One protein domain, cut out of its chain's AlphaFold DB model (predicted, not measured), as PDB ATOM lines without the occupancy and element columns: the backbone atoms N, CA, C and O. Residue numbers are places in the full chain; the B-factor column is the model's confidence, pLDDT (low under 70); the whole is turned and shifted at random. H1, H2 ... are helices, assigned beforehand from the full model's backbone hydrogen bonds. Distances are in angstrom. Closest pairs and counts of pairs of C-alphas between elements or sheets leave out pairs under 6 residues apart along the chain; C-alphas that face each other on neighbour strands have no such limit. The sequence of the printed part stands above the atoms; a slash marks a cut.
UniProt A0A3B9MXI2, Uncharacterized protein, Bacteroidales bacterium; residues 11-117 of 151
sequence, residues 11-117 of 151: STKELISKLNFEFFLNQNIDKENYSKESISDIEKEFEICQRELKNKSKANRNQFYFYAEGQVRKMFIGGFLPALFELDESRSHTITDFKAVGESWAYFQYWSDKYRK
ATOM      1  N   SER A  11      55.068  33.358 266.349       92.12
ATOM      2  CA  SER A  11      54.690  34.719 265.940       92.12
ATOM      3  C   SER A  11      54.089  34.758 264.532       92.12
ATOM      4  O   SER A  11      53.069  35.416 264.325       92.12
ATOM      5  N   THR A  12      54.660  34.010 263.586       91.88
ATOM      6  CA  THR A  12      54.144  33.886 262.218       91.88
ATOM      7  C   THR A  12      52.777  33.210 262.207       91.88
ATOM      8  O   THR A  12      51.837  33.751 261.627       91.88
ATOM      9  N   LYS A  13      52.611  32.075 262.901       94.56
ATOM     10  CA  LYS A  13      51.304  31.393 263.001       94.56
ATOM     11  C   LYS A  13      50.249  32.290 263.651       94.56
ATOM     12  O   LYS A  13      49.111  32.340 263.187       94.56
ATOM     13  N   GLU A  14      50.621  33.036 264.691       94.62
ATOM     14  CA  GLU A  14      49.745  34.019 265.328       94.62
ATOM     15  C   GLU A  14      49.314  35.127 264.371       94.62
ATOM     16  O   GLU A  14      48.122  35.436 264.324       94.62
ATOM     17  N   LEU A  15      50.253  35.701 263.615       92.56
ATOM     18  CA  LEU A  15      49.974  36.723 262.610       92.56
ATOM     19  C   LEU A  15      49.018  36.184 261.542       92.56
ATOM     20  O   LEU A  15      47.933  36.734 261.367       92.56
ATOM     21  N   ILE A  16      49.377  35.065 260.908       93.00
ATOM     22  CA  ILE A  16      48.582  34.426 259.854       93.00
ATOM     23  C   ILE A  16      47.170  34.115 260.363       93.00
ATOM     24  O   ILE A  16      46.194  34.416 259.687       93.00
ATOM     25  N   SER A  17      47.027  33.585 261.583       94.94
ATOM     26  CA  SER A  17      45.712  33.237 262.145       94.94
ATOM     27  C   SER A  17      44.770  34.429 262.360       94.94
ATOM     28  O   SER A  17      43.573  34.229 262.583       94.94
ATOM     29  N   LYS A  18      45.299  35.660 262.358       92.81
ATOM     30  CA  LYS A  18      44.529  36.901 262.511       92.81
ATOM     31  C   LYS A  18      44.128  37.514 261.169       92.81
ATOM     32  O   LYS A  18      43.226  38.346 261.169       92.81
ATOM     33  N   LEU A  19      44.769  37.120 260.067       93.00
ATOM     34  CA  LEU A  19      44.444  37.618 258.732       93.00
ATOM     35  C   LEU A  19      43.072  37.107 258.280       93.00
ATOM     36  O   LEU A  19      42.655  35.999 258.629       93.00
ATOM     37  N   ASN A  20      42.367  37.936 257.512       92.06
ATOM     38  CA  ASN A  20      41.055  37.607 256.974       92.06
ATOM     39  C   ASN A  20      41.181  37.195 255.506       92.06
ATOM     40  O   ASN A  20      41.286  38.051 254.635       92.06
ATOM     41  N   PHE A  21      41.152  35.888 255.245       93.06
ATOM     42  CA  PHE A  21      41.284  35.350 253.892       93.06
ATOM     43  C   PHE A  21      40.234  35.904 252.929       93.06
ATOM     44  O   PHE A  21      40.584  36.300 251.827       93.06
ATOM     45  N   GLU A  22      38.977  35.981 253.364       93.44
ATOM     46  CA  GLU A  22      37.862  36.473 252.552       93.44
ATOM     47  C   GLU A  22      38.090  37.917 252.100       93.44
ATOM     48  O   GLU A  22      37.890  38.253 250.941       93.44
ATOM     49  N   PHE A  23      38.590  38.761 253.002       94.12
ATOM     50  CA  PHE A  23      38.901  40.150 252.684       94.12
ATOM     51  C   PHE A  23      39.952  40.263 251.571       94.12
ATOM     52  O   PHE A  23      39.729  40.968 250.592       94.12
ATOM     53  N   PHE A  24      41.073  39.545 251.698       92.75
ATOM     54  CA  PHE A  24      42.142  39.568 250.691       92.75
ATOM     55  C   PHE A  24      41.720  38.908 249.376       92.75
ATOM     56  O   PHE A  24      42.096  39.365 248.300       92.75
ATOM     57  N   LEU A  25      40.903  37.858 249.453       93.00
ATOM     58  CA  LEU A  25      40.317  37.227 248.282       93.00
ATOM     59  C   LEU A  25      39.421  38.206 247.514       93.00
ATOM     60  O   LEU A  25      39.577  38.330 246.305       93.00
ATOM     61  N   ASN A  26      38.550  38.944 248.201       93.25
ATOM     62  CA  ASN A  26      37.681  39.936 247.567       93.25
ATOM     63  C   ASN A  26      38.490  41.068 246.921       93.25
ATOM     64  O   ASN A  26      38.232  41.424 245.777       93.25
ATOM     65  N   GLN A  27      39.538  41.556 247.593       92.50
ATOM     66  CA  GLN A  27      40.455  42.532 246.994       92.50
ATOM     67  C   GLN A  27      41.124  42.003 245.720       92.50
ATOM     68  O   GLN A  27      41.267  42.737 244.742       92.50
ATOM     69  N   ASN A  28      41.530  40.732 245.718       91.75
ATOM     70  CA  ASN A  28      42.105  40.100 244.539       91.75
ATOM     71  C   ASN A  28      41.085  39.970 243.397       91.75
ATOM     72  O   ASN A  28      41.413  40.297 242.259       91.75
ATOM     73  N   ILE A  29      39.857  39.544 243.710       92.25
ATOM     74  CA  ILE A  29      38.747  39.443 242.755       92.25
ATOM     75  C   ILE A  29      38.480  40.797 242.089       92.25
ATOM     76  O   ILE A  29      38.390  40.862 240.861       92.25
ATOM     77  N   ASP A  30      38.405  41.869 242.880       90.06
ATOM     78  CA  ASP A  30      38.145  43.226 242.389       90.06
ATOM     79  C   ASP A  30      39.279  43.733 241.485       90.06
ATOM     80  O   ASP A  30      39.037  44.371 240.460       90.06
ATOM     81  N   LYS A  31      40.532  43.433 241.842       89.88
ATOM     82  CA  LYS A  31      41.719  43.859 241.088       89.88
ATOM     83  C   LYS A  31      41.846  43.146 239.742       89.88
ATOM     84  O   LYS A  31      42.167  43.780 238.738       89.88
ATOM     85  N   GLU A  32      41.602  41.840 239.721       90.31
ATOM     86  CA  GLU A  32      41.788  40.989 238.538       90.31
ATOM     87  C   GLU A  32      40.510  40.885 237.678       90.31
ATOM     88  O   GLU A  32      40.553  40.340 236.578       90.31
ATOM     89  N   ASN A  33      39.387  41.456 238.138       90.44
ATOM     90  CA  ASN A  33      38.093  41.493 237.445       90.44
ATOM     91  C   ASN A  33      37.587  40.102 237.010       90.44
ATOM     92  O   ASN A  33      37.179  39.909 235.860       90.44
ATOM     93  N   TYR A  34      37.610  39.115 237.914       92.00
ATOM     94  CA  TYR A  34      37.127  37.766 237.593       92.00
ATOM     95  C   TYR A  34      35.628  37.733 237.256       92.00
ATOM     96  O   TYR A  34      34.840  38.571 237.701       92.00
ATOM     97  N   SER A  35      35.214  36.722 236.485       92.94
ATOM     98  CA  SER A  35      33.808  36.561 236.111       92.94
ATOM     99  C   SER A  35      32.941  36.147 237.304       92.94
ATOM    100  O   SER A  35      33.404  35.549 238.279       92.94
ATOM    101  N   LYS A  36      31.635  36.419 237.207       92.81
ATOM    102  CA  LYS A  36      30.664  35.986 238.222       92.81
ATOM    103  C   LYS A  36      30.602  34.465 238.358       92.81
ATOM    104  O   LYS A  36      30.358  33.981 239.461       92.81
ATOM    105  N   GLU A  37      30.819  33.713 237.273       93.81
ATOM    106  CA  GLU A  37      30.887  32.250 237.358       93.81
ATOM    107  C   GLU A  37      32.081  31.805 238.209       93.81
ATOM    108  O   GLU A  37      31.903  31.005 239.123       93.81
ATOM    109  N   SER A  38      33.264  32.381 237.976       91.75
ATOM    110  CA  SER A  38      34.480  32.076 238.736       91.75
ATOM    111  C   SER A  38      34.340  32.366 240.231       91.75
ATOM    112  O   SER A  38      34.751  31.554 241.060       91.75
ATOM    113  N   ILE A  39      33.724  33.498 240.587       93.00
ATOM    114  CA  ILE A  39      33.446  33.852 241.988       93.00
ATOM    115  C   ILE A  39      32.487  32.827 242.609       93.00
ATOM    116  O   ILE A  39      32.753  32.304 243.691       93.00
ATOM    117  N   SER A  40      31.414  32.476 241.892       94.44
ATOM    118  CA  SER A  40      30.447  31.477 242.354       94.44
ATOM    119  C   SER A  40      31.081  30.099 242.565       94.44
ATOM    120  O   SER A  40      30.681  29.378 243.480       94.44
ATOM    121  N   ASP A  41      32.063  29.725 241.746       94.69
ATOM    122  CA  ASP A  41      32.790  28.465 241.902       94.69
ATOM    123  C   ASP A  41      33.642  28.446 243.178       94.69
ATOM    124  O   ASP A  41      33.633  27.432 243.882       94.69
ATOM    125  N   ILE A  42      34.307  29.558 243.528       94.31
ATOM    126  CA  ILE A  42      35.043  29.671 244.801       94.31
ATOM    127  C   ILE A  42      34.091  29.469 245.985       94.31
ATOM    128  O   ILE A  42      34.367  28.660 246.874       94.31
ATOM    129  N   GLU A  43      32.971  30.196 246.001       94.75
ATOM    130  CA  GLU A  43      32.002  30.169 247.102       94.75
ATOM    131  C   GLU A  43      31.376  28.782 247.279       94.75
ATOM    132  O   GLU A  43      31.337  28.248 248.391       94.75
ATOM    133  N   LYS A  44      30.941  28.153 246.179       96.56
ATOM    134  CA  LYS A  44      30.367  26.800 246.211       96.56
ATOM    135  C   LYS A  44      31.361  25.783 246.750       96.56
ATOM    136  O   LYS A  44      31.002  24.977 247.613       96.56
ATOM    137  N   GLU A  45      32.594  25.805 246.249       97.25
ATOM    138  CA  GLU A  45      33.615  24.848 246.671       97.25
ATOM    139  C   GLU A  45      33.977  25.052 248.146       97.25
ATOM    140  O   GLU A  45      34.074  24.090 248.911       97.25
ATOM    141  N   PHE A  46      34.067  26.306 248.587       97.38
ATOM    142  CA  PHE A  46      34.259  26.650 249.989       97.38
ATOM    143  C   PHE A  46      33.147  26.097 250.894       97.38
ATOM    144  O   PHE A  46      33.442  25.467 251.915       97.38
ATOM    145  N   GLU A  47      31.873  26.266 250.529       96.56
ATOM    146  CA  GLU A  47      30.739  25.741 251.300       96.56
ATOM    147  C   GLU A  47      30.702  24.207 251.349       96.56
ATOM    148  O   GLU A  47      30.362  23.606 252.382       96.56
ATOM    149  N   ILE A  48      31.018  23.551 250.230       96.56
ATOM    150  CA  ILE A  48      31.139  22.090 250.149       96.56
ATOM    151  C   ILE A  48      32.246  21.634 251.097       96.56
ATOM    152  O   ILE A  48      31.983  20.862 252.029       96.56
ATOM    153  N   CYS A  49      33.446  22.189 250.936       96.44
ATOM    154  CA  CYS A  49      34.599  21.860 251.756       96.44
ATOM    155  C   CYS A  49      34.315  22.106 253.239       96.44
ATOM    156  O   CYS A  49      34.520  21.206 254.049       96.44
ATOM    157  N   GLN A  50      33.754  23.250 253.635       95.62
ATOM    158  CA  GLN A  50      33.399  23.523 255.033       95.62
ATOM    159  C   GLN A  50      32.534  22.424 255.667       95.62
ATOM    160  O   GLN A  50      32.802  21.978 256.794       95.62
ATOM    161  N   ARG A  51      31.500  21.965 254.952       94.56
ATOM    162  CA  ARG A  51      30.631  20.876 255.422       94.56
ATOM    163  C   ARG A  51      31.416  19.577 255.578       94.56
ATOM    164  O   ARG A  51      31.270  18.897 256.600       94.56
ATOM    165  N   GLU A  52      32.287  19.263 254.626       93.50
ATOM    166  CA  GLU A  52      33.157  18.093 254.715       93.50
ATOM    167  C   GLU A  52      34.142  18.172 255.879       93.50
ATOM    168  O   GLU A  52      34.244  17.216 256.651       93.50
ATOM    169  N   LEU A  53      34.834  19.302 256.062       93.94
ATOM    170  CA  LEU A  53      35.789  19.502 257.155       93.94
ATOM    171  C   LEU A  53      35.092  19.352 258.514       93.94
ATOM    172  O   LEU A  53      35.624  18.731 259.443       93.94
ATOM    173  N   LYS A  54      33.859  19.856 258.643       91.38
ATOM    174  CA  LYS A  54      33.042  19.679 259.852       91.38
ATOM    175  C   LYS A  54      32.735  18.208 260.119       91.38
ATOM    176  O   LYS A  54      32.743  17.804 261.280       91.38
ATOM    177  N   ASN A  55      32.487  17.407 259.088       91.31
ATOM    178  CA  ASN A  55      32.228  15.976 259.241       91.31
ATOM    179  C   ASN A  55      33.513  15.183 259.520       91.31
ATOM    180  O   ASN A  55      33.562  14.454 260.511       91.31
ATOM    181  N   LYS A  56      34.576  15.401 258.740       90.12
ATOM    182  CA  LYS A  56      35.894  14.763 258.907       90.12
ATOM    183  C   LYS A  56      36.482  15.039 260.297       90.12
ATOM    184  O   LYS A  56      36.974  14.130 260.963       90.12
ATOM    185  N   SER A  57      36.339  16.265 260.802       92.81
ATOM    186  CA  SER A  57      36.845  16.628 262.130       92.81
ATOM    187  C   SER A  57      36.083  16.011 263.308       92.81
ATOM    188  O   SER A  57      36.612  16.024 264.421       92.81
ATOM    189  N   LYS A  58      34.868  15.469 263.121       92.25
ATOM    190  CA  LYS A  58      34.118  14.817 264.214       92.25
ATOM    191  C   LYS A  58      34.773  13.515 264.665       92.25
ATOM    192  O   LYS A  58      34.762  13.254 265.862       92.25
ATOM    193  N   ALA A  59      35.345  12.749 263.735       90.12
ATOM    194  CA  ALA A  59      35.940  11.446 264.023       90.12
ATOM    195  C   ALA A  59      37.232  11.570 264.847       90.12
ATOM    196  O   ALA A  59      37.367  10.926 265.882       90.12
ATOM    197  N   ASN A  60      38.161  12.440 264.432       90.19
ATOM    198  CA  ASN A  60      39.398  12.698 265.174       90.19
ATOM    199  C   ASN A  60      39.818  14.170 265.072       90.19
ATOM    200  O   ASN A  60      40.505  14.591 264.141       90.19
ATOM    201  N   ARG A  61      39.415  14.962 266.070       91.69
ATOM    202  CA  ARG A  61      39.626  16.420 266.085       91.69
ATOM    203  C   ARG A  61      41.101  16.820 266.083       91.69
ATOM    204  O   ARG A  61      41.448  17.799 265.430       91.69
ATOM    205  N   ASN A  62      41.944  16.100 266.823       91.44
ATOM    206  CA  ASN A  62      43.349  16.474 267.002       91.44
ATOM    207  C   ASN A  62      44.164  16.147 265.752       91.44
ATOM    208  O   ASN A  62      44.867  17.012 265.238       91.44
ATOM    209  N   GLN A  63      44.019  14.929 265.227       93.50
ATOM    210  CA  GLN A  63      44.694  14.532 263.993       93.50
ATOM    211  C   GLN A  63      44.271  15.422 262.823       93.50
ATOM    212  O   GLN A  63      45.110  15.886 262.054       93.50
ATOM    213  N   PHE A  64      42.975  15.722 262.729       95.19
ATOM    214  CA  PHE A  64      42.463  16.591 261.681       95.19
ATOM    215  C   PHE A  64      42.967  18.034 261.804       95.19
ATOM    216  O   PHE A  64      43.264  18.666 260.795       95.19
ATOM    217  N   TYR A  65      43.110  18.556 263.026       95.38
ATOM    218  CA  TYR A  65      43.728  19.865 263.238       95.38
ATOM    219  C   TYR A  65      45.163  19.910 262.687       95.38
ATOM    220  O   TYR A  65      45.489  20.843 261.958       95.38
ATOM    221  N   PHE A  66      45.992  18.897 262.962       95.44
ATOM    222  CA  PHE A  66      47.358  18.839 262.424       95.44
ATOM    223  C   PHE A  66      47.387  18.673 260.902       95.44
ATOM    224  O   PHE A  66      48.237  19.258 260.235       95.44
ATOM    225  N   TYR A  67      46.438  17.923 260.341       96.06
ATOM    226  CA  TYR A  67      46.270  17.837 258.893       96.06
ATOM    227  C   TYR A  67      45.942  19.208 258.279       96.06
ATOM    228  O   TYR A  67      46.604  19.626 257.330       96.06
ATOM    229  N   ALA A  68      44.980  19.939 258.852       96.25
ATOM    230  CA  ALA A  68      44.623  21.284 258.403       96.25
ATOM    231  C   ALA A  68      45.795  22.272 258.552       96.25
ATOM    232  O   ALA A  68      46.052  23.052 257.641       96.25
ATOM    233  N   GLU A  69      46.556  22.197 259.649       96.69
ATOM    234  CA  GLU A  69      47.795  22.970 259.819       96.69
ATOM    235  C   GLU A  69      48.818  22.649 258.720       96.69
ATOM    236  O   GLU A  69      49.423  23.559 258.159       96.69
ATOM    237  N   GLY A  70      48.963  21.373 258.350       96.31
ATOM    238  CA  GLY A  70      49.804  20.945 257.233       96.31
ATOM    239  C   GLY A  70      49.354  21.515 255.885       96.31
ATOM    240  O   GLY A  70      50.204  21.883 255.074       96.31
ATOM    241  N   GLN A  71      48.047  21.642 255.650       96.50
ATOM    242  CA  GLN A  71      47.530  22.301 254.446       96.50
ATOM    243  C   GLN A  71      47.872  23.791 254.445       96.50
ATOM    244  O   GLN A  71      48.437  24.283 253.473       96.50
ATOM    245  N   VAL A  72      47.642  24.500 255.554       96.25
ATOM    246  CA  VAL A  72      47.998  25.926 255.667       96.25
ATOM    247  C   VAL A  72      49.504  26.136 255.494       96.25
ATOM    248  O   VAL A  72      49.922  27.053 254.790       96.25
ATOM    249  N   ARG A  73      50.330  25.242 256.048       95.31
ATOM    250  CA  ARG A  73      51.782  25.236 255.840       95.31
ATOM    251  C   ARG A  73      52.144  25.107 254.364       95.31
ATOM    252  O   ARG A  73      52.991  25.853 253.884       95.31
ATOM    253  N   LYS A  74      51.512  24.178 253.638       94.44
ATOM    254  CA  LYS A  74      51.730  24.010 252.192       94.44
ATOM    255  C   LYS A  74      51.322  25.257 251.421       94.44
ATOM    256  O   LYS A  74      52.094  25.704 250.582       94.44
ATOM    257  N   MET A  75      50.172  25.851 251.739       92.94
ATOM    258  CA  MET A  75      49.740  27.102 251.115       92.94
ATOM    259  C   MET A  75      50.726  28.247 251.392       92.94
ATOM    260  O   MET A  75      50.980  29.075 250.520       92.94
ATOM    261  N   PHE A  76      51.300  28.296 252.596       92.00
ATOM    262  CA  PHE A  76      52.274  29.313 252.971       92.00
ATOM    263  C   PHE A  76      53.623  29.120 252.268       92.00
ATOM    264  O   PHE A  76      54.117  30.038 251.625       92.00
ATOM    265  N   ILE A  77      54.200  27.915 252.332       89.44
ATOM    266  CA  ILE A  77      55.511  27.599 251.736       89.44
ATOM    267  C   ILE A  77      55.437  27.585 250.203       89.44
ATOM    268  O   ILE A  77      56.334  28.094 249.533       89.44
ATOM    269  N   GLY A  78      54.346  27.056 249.642       85.94
ATOM    270  CA  GLY A  78      54.043  27.143 248.210       85.94
ATOM    271  C   GLY A  78      53.814  28.584 247.745       85.94
ATOM    272  O   GLY A  78      53.917  28.872 246.557       85.94
ATOM    273  N   GLY A  79      53.588  29.499 248.691       85.44
ATOM    274  CA  GLY A  79      53.474  30.940 248.506       85.44
ATOM    275  C   GLY A  79      52.131  31.432 247.998       85.44
ATOM    276  O   GLY A  79      52.026  32.596 247.630       85.44
ATOM    277  N   PHE A  80      51.111  30.580 248.037       89.88
ATOM    278  CA  PHE A  80      49.730  30.980 247.805       89.88
ATOM    279  C   PHE A  80      49.261  31.995 248.857       89.88
ATOM    280  O   PHE A  80      48.801  33.069 248.493       89.88
ATOM    281  N   LEU A  81      49.443  31.711 250.157       90.75
ATOM    282  CA  LEU A  81      49.068  32.671 251.211       90.75
ATOM    283  C   LEU A  81      49.920  33.948 251.163       90.75
ATOM    284  O   LEU A  81      49.338  35.023 251.239       90.75
ATOM    285  N   PRO A  82      51.260  33.884 251.017       89.31
ATOM    286  CA  PRO A  82      52.063  35.081 250.802       89.31
ATOM    287  C   PRO A  82      51.624  35.938 249.617       89.31
ATOM    288  O   PRO A  82      51.589  37.155 249.760       89.31
ATOM    289  N   ALA A  83      51.269  35.328 248.483       88.00
ATOM    290  CA  ALA A  83      50.748  36.062 247.337       88.00
ATOM    291  C   ALA A  83      49.379  36.676 247.661       88.00
ATOM    292  O   ALA A  83      49.196  37.878 247.513       88.00
ATOM    293  N   LEU A  84      48.431  35.887 248.167       90.50
ATOM    294  CA  LEU A  84      47.075  36.363 248.444       90.50
ATOM    295  C   LEU A  84      47.042  37.475 249.500       90.50
ATOM    296  O   LEU A  84      46.288  38.427 249.369       90.50
ATOM    297  N   PHE A  85      47.867  37.365 250.540       90.00
ATOM    298  CA  PHE A  85      47.953  38.350 251.621       90.00
ATOM    299  C   PHE A  85      48.918  39.499 251.323       90.00
ATOM    300  O   PHE A  85      49.239  40.261 252.233       90.00
ATOM    301  N   GLU A  86      49.426  39.583 250.090       85.88
ATOM    302  CA  GLU A  86      50.370  40.614 249.647       85.88
ATOM    303  C   GLU A  86      51.631  40.706 250.534       85.88
ATOM    304  O   GLU A  86      52.257  41.753 250.683       85.88
ATOM    305  N   LEU A  87      52.042  39.578 251.126       82.00
ATOM    306  CA  LEU A  87      53.263  39.467 251.930       82.00
ATOM    307  C   LEU A  87      54.516  39.314 251.054       82.00
ATOM    308  O   LEU A  87      55.637  39.442 251.554       82.00
ATOM    309  N   ASP A  88      54.336  38.992 249.773       76.44
ATOM    310  CA  ASP A  88      55.397  38.818 248.783       76.44
ATOM    311  C   ASP A  88      54.983  39.441 247.439       76.44
ATOM    312  O   ASP A  88      54.286  38.827 246.638       76.44
ATOM    313  N   GLU A  89      55.451  40.666 247.188       67.00
ATOM    314  CA  GLU A  89      55.197  41.446 245.959       67.00
ATOM    315  C   GLU A  89      55.754  40.792 244.680       67.00
ATOM    316  O   GLU A  89      55.466  41.248 243.577       67.00
ATOM    317  N   SER A  90      56.602  39.762 244.801       68.12
ATOM    318  CA  SER A  90      57.252  39.130 243.645       68.12
ATOM    319  C   SER A  90      56.414  38.038 242.972       68.12
ATOM    320  O   SER A  90      56.814  37.517 241.928       68.12
ATOM    321  N   ARG A  91      55.268  37.666 243.553       68.94
ATOM    322  CA  ARG A  91      54.428  36.562 243.072       68.94
ATOM    323  C   ARG A  91      53.193  37.083 242.349       68.94
ATOM    324  O   ARG A  91      52.577  38.047 242.780       68.94
ATOM    325  N   SER A  92      52.815  36.407 241.262       67.62
ATOM    326  CA  SER A  92      51.534  36.667 240.602       67.62
ATOM    327  C   SER A  92      50.389  36.375 241.572       67.62
ATOM    328  O   SER A  92      50.388  35.351 242.256       67.62
ATOM    329  N   HIS A  93      49.431  37.297 241.613       73.50
ATOM    330  CA  HIS A  93      48.227  37.191 242.427       73.50
ATOM    331  C   HIS A  93      47.051  36.601 241.636       73.50
ATOM    332  O   HIS A  93      45.952  36.496 242.171       73.50
ATOM    333  N   THR A  94      47.254  36.243 240.369       83.19
ATOM    334  CA  THR A  94      46.174  35.788 239.495       83.19
ATOM    335  C   THR A  94      45.778  34.354 239.850       83.19
ATOM    336  O   THR A  94      46.602  33.437 239.866       83.19
ATOM    337  N   ILE A  95      44.496  34.156 240.132       85.94
ATOM    338  CA  ILE A  95      43.885  32.871 240.445       85.94
ATOM    339  C   ILE A  95      43.499  32.195 239.135       85.94
ATOM    340  O   ILE A  95      42.698  32.709 238.362       85.94
ATOM    341  N   THR A  96      44.053  31.008 238.906       85.88
ATOM    342  CA  THR A  96      43.729  30.181 237.736       85.88
ATOM    343  C   THR A  96      42.847  28.982 238.082       85.88
ATOM    344  O   THR A  96      42.201  28.430 237.199       85.88
ATOM    345  N   ASP A  97      42.822  28.569 239.354       89.44
ATOM    346  CA  ASP A  97      42.020  27.447 239.853       89.44
ATOM    347  C   ASP A  97      41.110  27.907 241.000       89.44
ATOM    348  O   ASP A  97      41.480  27.912 242.175       89.44
ATOM    349  N   PHE A  98      39.901  28.318 240.630       90.69
ATOM    350  CA  PHE A  98      38.891  28.856 241.541       90.69
ATOM    351  C   PHE A  98      38.404  27.829 242.574       90.69
ATOM    352  O   PHE A  98      38.162  28.177 243.730       90.69
ATOM    353  N   LYS A  99      38.334  26.545 242.200       92.38
ATOM    354  CA  LYS A  99      37.922  25.477 243.122       92.38
ATOM    355  C   LYS A  99      38.981  25.245 244.192       92.38
ATOM    356  O   LYS A  99      38.672  25.265 245.385       92.38
ATOM    357  N   ALA A 100      40.245  25.121 243.787       92.12
ATOM    358  CA  ALA A 100      41.346  24.957 244.732       92.12
ATOM    359  C   ALA A 100      41.450  26.134 245.721       92.12
ATOM    360  O   ALA A 100      41.831  25.942 246.882       92.12
ATOM    361  N   VAL A 101      41.080  27.348 245.298       93.56
ATOM    362  CA  VAL A 101      41.000  28.516 246.190       93.56
ATOM    363  C   VAL A 101      39.889  28.368 247.227       93.56
ATOM    364  O   VAL A 101      40.151  28.606 248.407       93.56
ATOM    365  N   GLY A 102      38.690  27.932 246.830       94.19
ATOM    366  CA  GLY A 102      37.591  27.664 247.766       94.19
ATOM    367  C   GLY A 102      37.953  26.604 248.813       94.19
ATOM    368  O   GLY A 102      37.744  26.805 250.014       94.19
ATOM    369  N   GLU A 103      38.598  25.515 248.386       96.12
ATOM    370  CA  GLU A 103      39.123  24.484 249.290       96.12
ATOM    371  C   GLU A 103      40.181  25.060 250.251       96.12
ATOM    372  O   GLU A 103      40.108  24.871 251.473       96.12
ATOM    373  N   SER A 104      41.149  25.812 249.716       95.69
ATOM    374  CA  SER A 104      42.221  26.444 250.498       95.69
ATOM    375  C   SER A 104      41.668  27.405 251.550       95.69
ATOM    376  O   SER A 104      42.104  27.376 252.708       95.69
ATOM    377  N   TRP A 105      40.664  28.204 251.182       96.31
ATOM    378  CA  TRP A 105      39.959  29.098 252.096       96.31
ATOM    379  C   TRP A 105      39.316  28.318 253.250       96.31
ATOM    380  O   TRP A 105      39.511  28.667 254.420       96.31
ATOM    381  N   ALA A 106      38.630  27.210 252.956       97.12
ATOM    382  CA  ALA A 106      37.973  26.393 253.973       97.12
ATOM    383  C   ALA A 106      38.978  25.805 254.984       97.12
ATOM    384  O   ALA A 106      38.761  25.882 256.202       97.12
ATOM    385  N   TYR A 107      40.109  25.263 254.514       97.31
ATOM    386  CA  TYR A 107      41.166  24.754 255.399       97.31
ATOM    387  C   TYR A 107      41.803  25.859 256.240       97.31
ATOM    388  O   TYR A 107      42.009  25.674 257.446       97.31
ATOM    389  N   PHE A 108      42.087  27.010 255.626       97.31
ATOM    390  CA  PHE A 108      42.640  28.165 256.321       97.31
ATOM    391  C   PHE A 108      41.713  28.643 257.440       97.31
ATOM    392  O   PHE A 108      42.154  28.851 258.577       97.31
ATOM    393  N   GLN A 109      40.418  28.779 257.157       96.75
ATOM    394  CA  GLN A 109      39.442  29.223 258.147       96.75
ATOM    395  C   GLN A 109      39.304  28.219 259.292       96.75
ATOM    396  O   GLN A 109      39.342  28.604 260.462       96.75
ATOM    397  N   TYR A 110      39.231  26.922 258.978       96.38
ATOM    398  CA  TYR A 110      39.176  25.882 260.004       96.38
ATOM    399  C   TYR A 110      40.383  25.955 260.948       96.38
ATOM    400  O   TYR A 110      40.230  25.953 262.177       96.38
ATOM    401  N   TRP A 111      41.589  26.012 260.382       97.25
ATOM    402  CA  TRP A 111      42.822  26.067 261.157       97.25
ATOM    403  C   TRP A 111      42.915  27.357 261.979       97.25
ATOM    404  O   TRP A 111      43.152  27.286 263.188       97.25
ATOM    405  N   SER A 112      42.666  28.520 261.370       96.56
ATOM    406  CA  SER A 112      42.779  29.824 262.039       96.56
ATOM    407  C   SER A 112      41.800  29.954 263.208       96.56
ATOM    408  O   SER A 112      42.180  30.411 264.286       96.56
ATOM    409  N   ASP A 113      40.569  29.455 263.081       95.19
ATOM    410  CA  ASP A 113      39.600  29.415 264.181       95.19
ATOM    411  C   ASP A 113      40.072  28.569 265.359       95.19
ATOM    412  O   ASP A 113      39.919  28.951 266.529       95.19
ATOM    413  N   LYS A 114      40.645  27.398 265.072       95.00
ATOM    414  CA  LYS A 114      41.186  26.507 266.103       95.00
ATOM    415  C   LYS A 114      42.420  27.111 266.758       95.00
ATOM    416  O   LYS A 114      42.507  27.101 267.989       95.00
ATOM    417  N   TYR A 115      43.317  27.687 265.966       96.31
ATOM    418  CA  TYR A 115      44.531  28.320 266.460       96.31
ATOM    419  C   TYR A 115      44.204  29.538 267.332       96.31
ATOM    420  O   TYR A 115      44.653  29.616 268.474       96.31
ATOM    421  N   ARG A 116      43.294  30.419 266.898       95.44
ATOM    422  CA  ARG A 116      42.815  31.550 267.713       95.44
ATOM    423  C   ARG A 116      42.199  31.094 269.037       95.44
ATOM    424  O   ARG A 116      42.434  31.723 270.069       95.44
ATOM    425  N   LYS A 117      41.441  29.989 269.052       94.62
ATOM    426  CA  LYS A 117      40.916  29.400 270.301       94.62
ATOM    427  C   LYS A 117      42.038  28.898 271.214       94.62
ATOM    428  O   LYS A 117      41.946  29.103 272.424       94.62
TER     429      LYS A 117
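Overview. This is residues 11 to 117 of the 151 residues of an uncharacterized protein of Bacteroidales bacterium (UniProt A0A3B9MXI2). Helix H6 makes the core, with other helices set round it: H3, the longest, and H4 cross it on two sides, H2 packs on a third side with residues 21 to 22, and H1 packs on its residues 111 to 116. A stretch with no named element, residues 85 to 97, leads from the short H5 to H6. The printed part has 107 residues with six named helices, H1 to H6 in chain order, and no named strand: all helix, compact, with a radius of gyration of the C-alphas of 13.7 A and spans of 40 by 32 by 20 A.

Arrangement. H1, residues 11 to 18, touches residues 111 to 116 of H6, residues 98 to 117; their closest C-alphas, of Ser 17 and Ser 112, are 4.5 A apart. H2, residues 21 to 32, touches H6 at a shallow tilt of 30 degrees, opposite ways, closest at the C-alphas of Phe 21 and Trp 105, 6.6 A. H3, residues 36 to 59, touches H6 at a steep tilt of 45 degrees, the same way; the C-alphas of Phe 46 and Gly 102 come closest, 4.1 A. H4, residues 61 to 77, touches H6 at a steep tilt of 58 degrees, opposite ways, closest at the C-alphas of Ala 68 and Tyr 107, 5.7 A. H3 and H4 only just touch, with 3 pairs of C-alphas within 8 A, and only at the corner; Ser 57 and Phe 64 have the closest C-alphas, 5.6 A. H5, residues 80 to 84, only just touches H2, with 3 such pairs; the C-alphas of Phe 24 and Leu 84 are closest, 6.3 A. H2 and H4 are apart. Every O i to N i+4 pair is within hydrogen-bond range in H1, H2, H4, H5 and H6, and 18 of 20 in H3.

Along the chain. H1 begins at C-alpha 11 (54.690, 34.719, 265.940). From first to last C-alpha H2 measures 16.4 A, H3 36.0 A, H4 24.1 A and H6 28.8 A. H6 ends at C-alpha 117 (40.916, 29.400, 270.301).

Size, cuts and confidence. The C-alphas farthest apart, of Ala 59 and Ser 90, are 40.4 A apart. The printed part has no cut; the link from H5 to H6 is long. Residues 89 to 92 have pLDDT under 70.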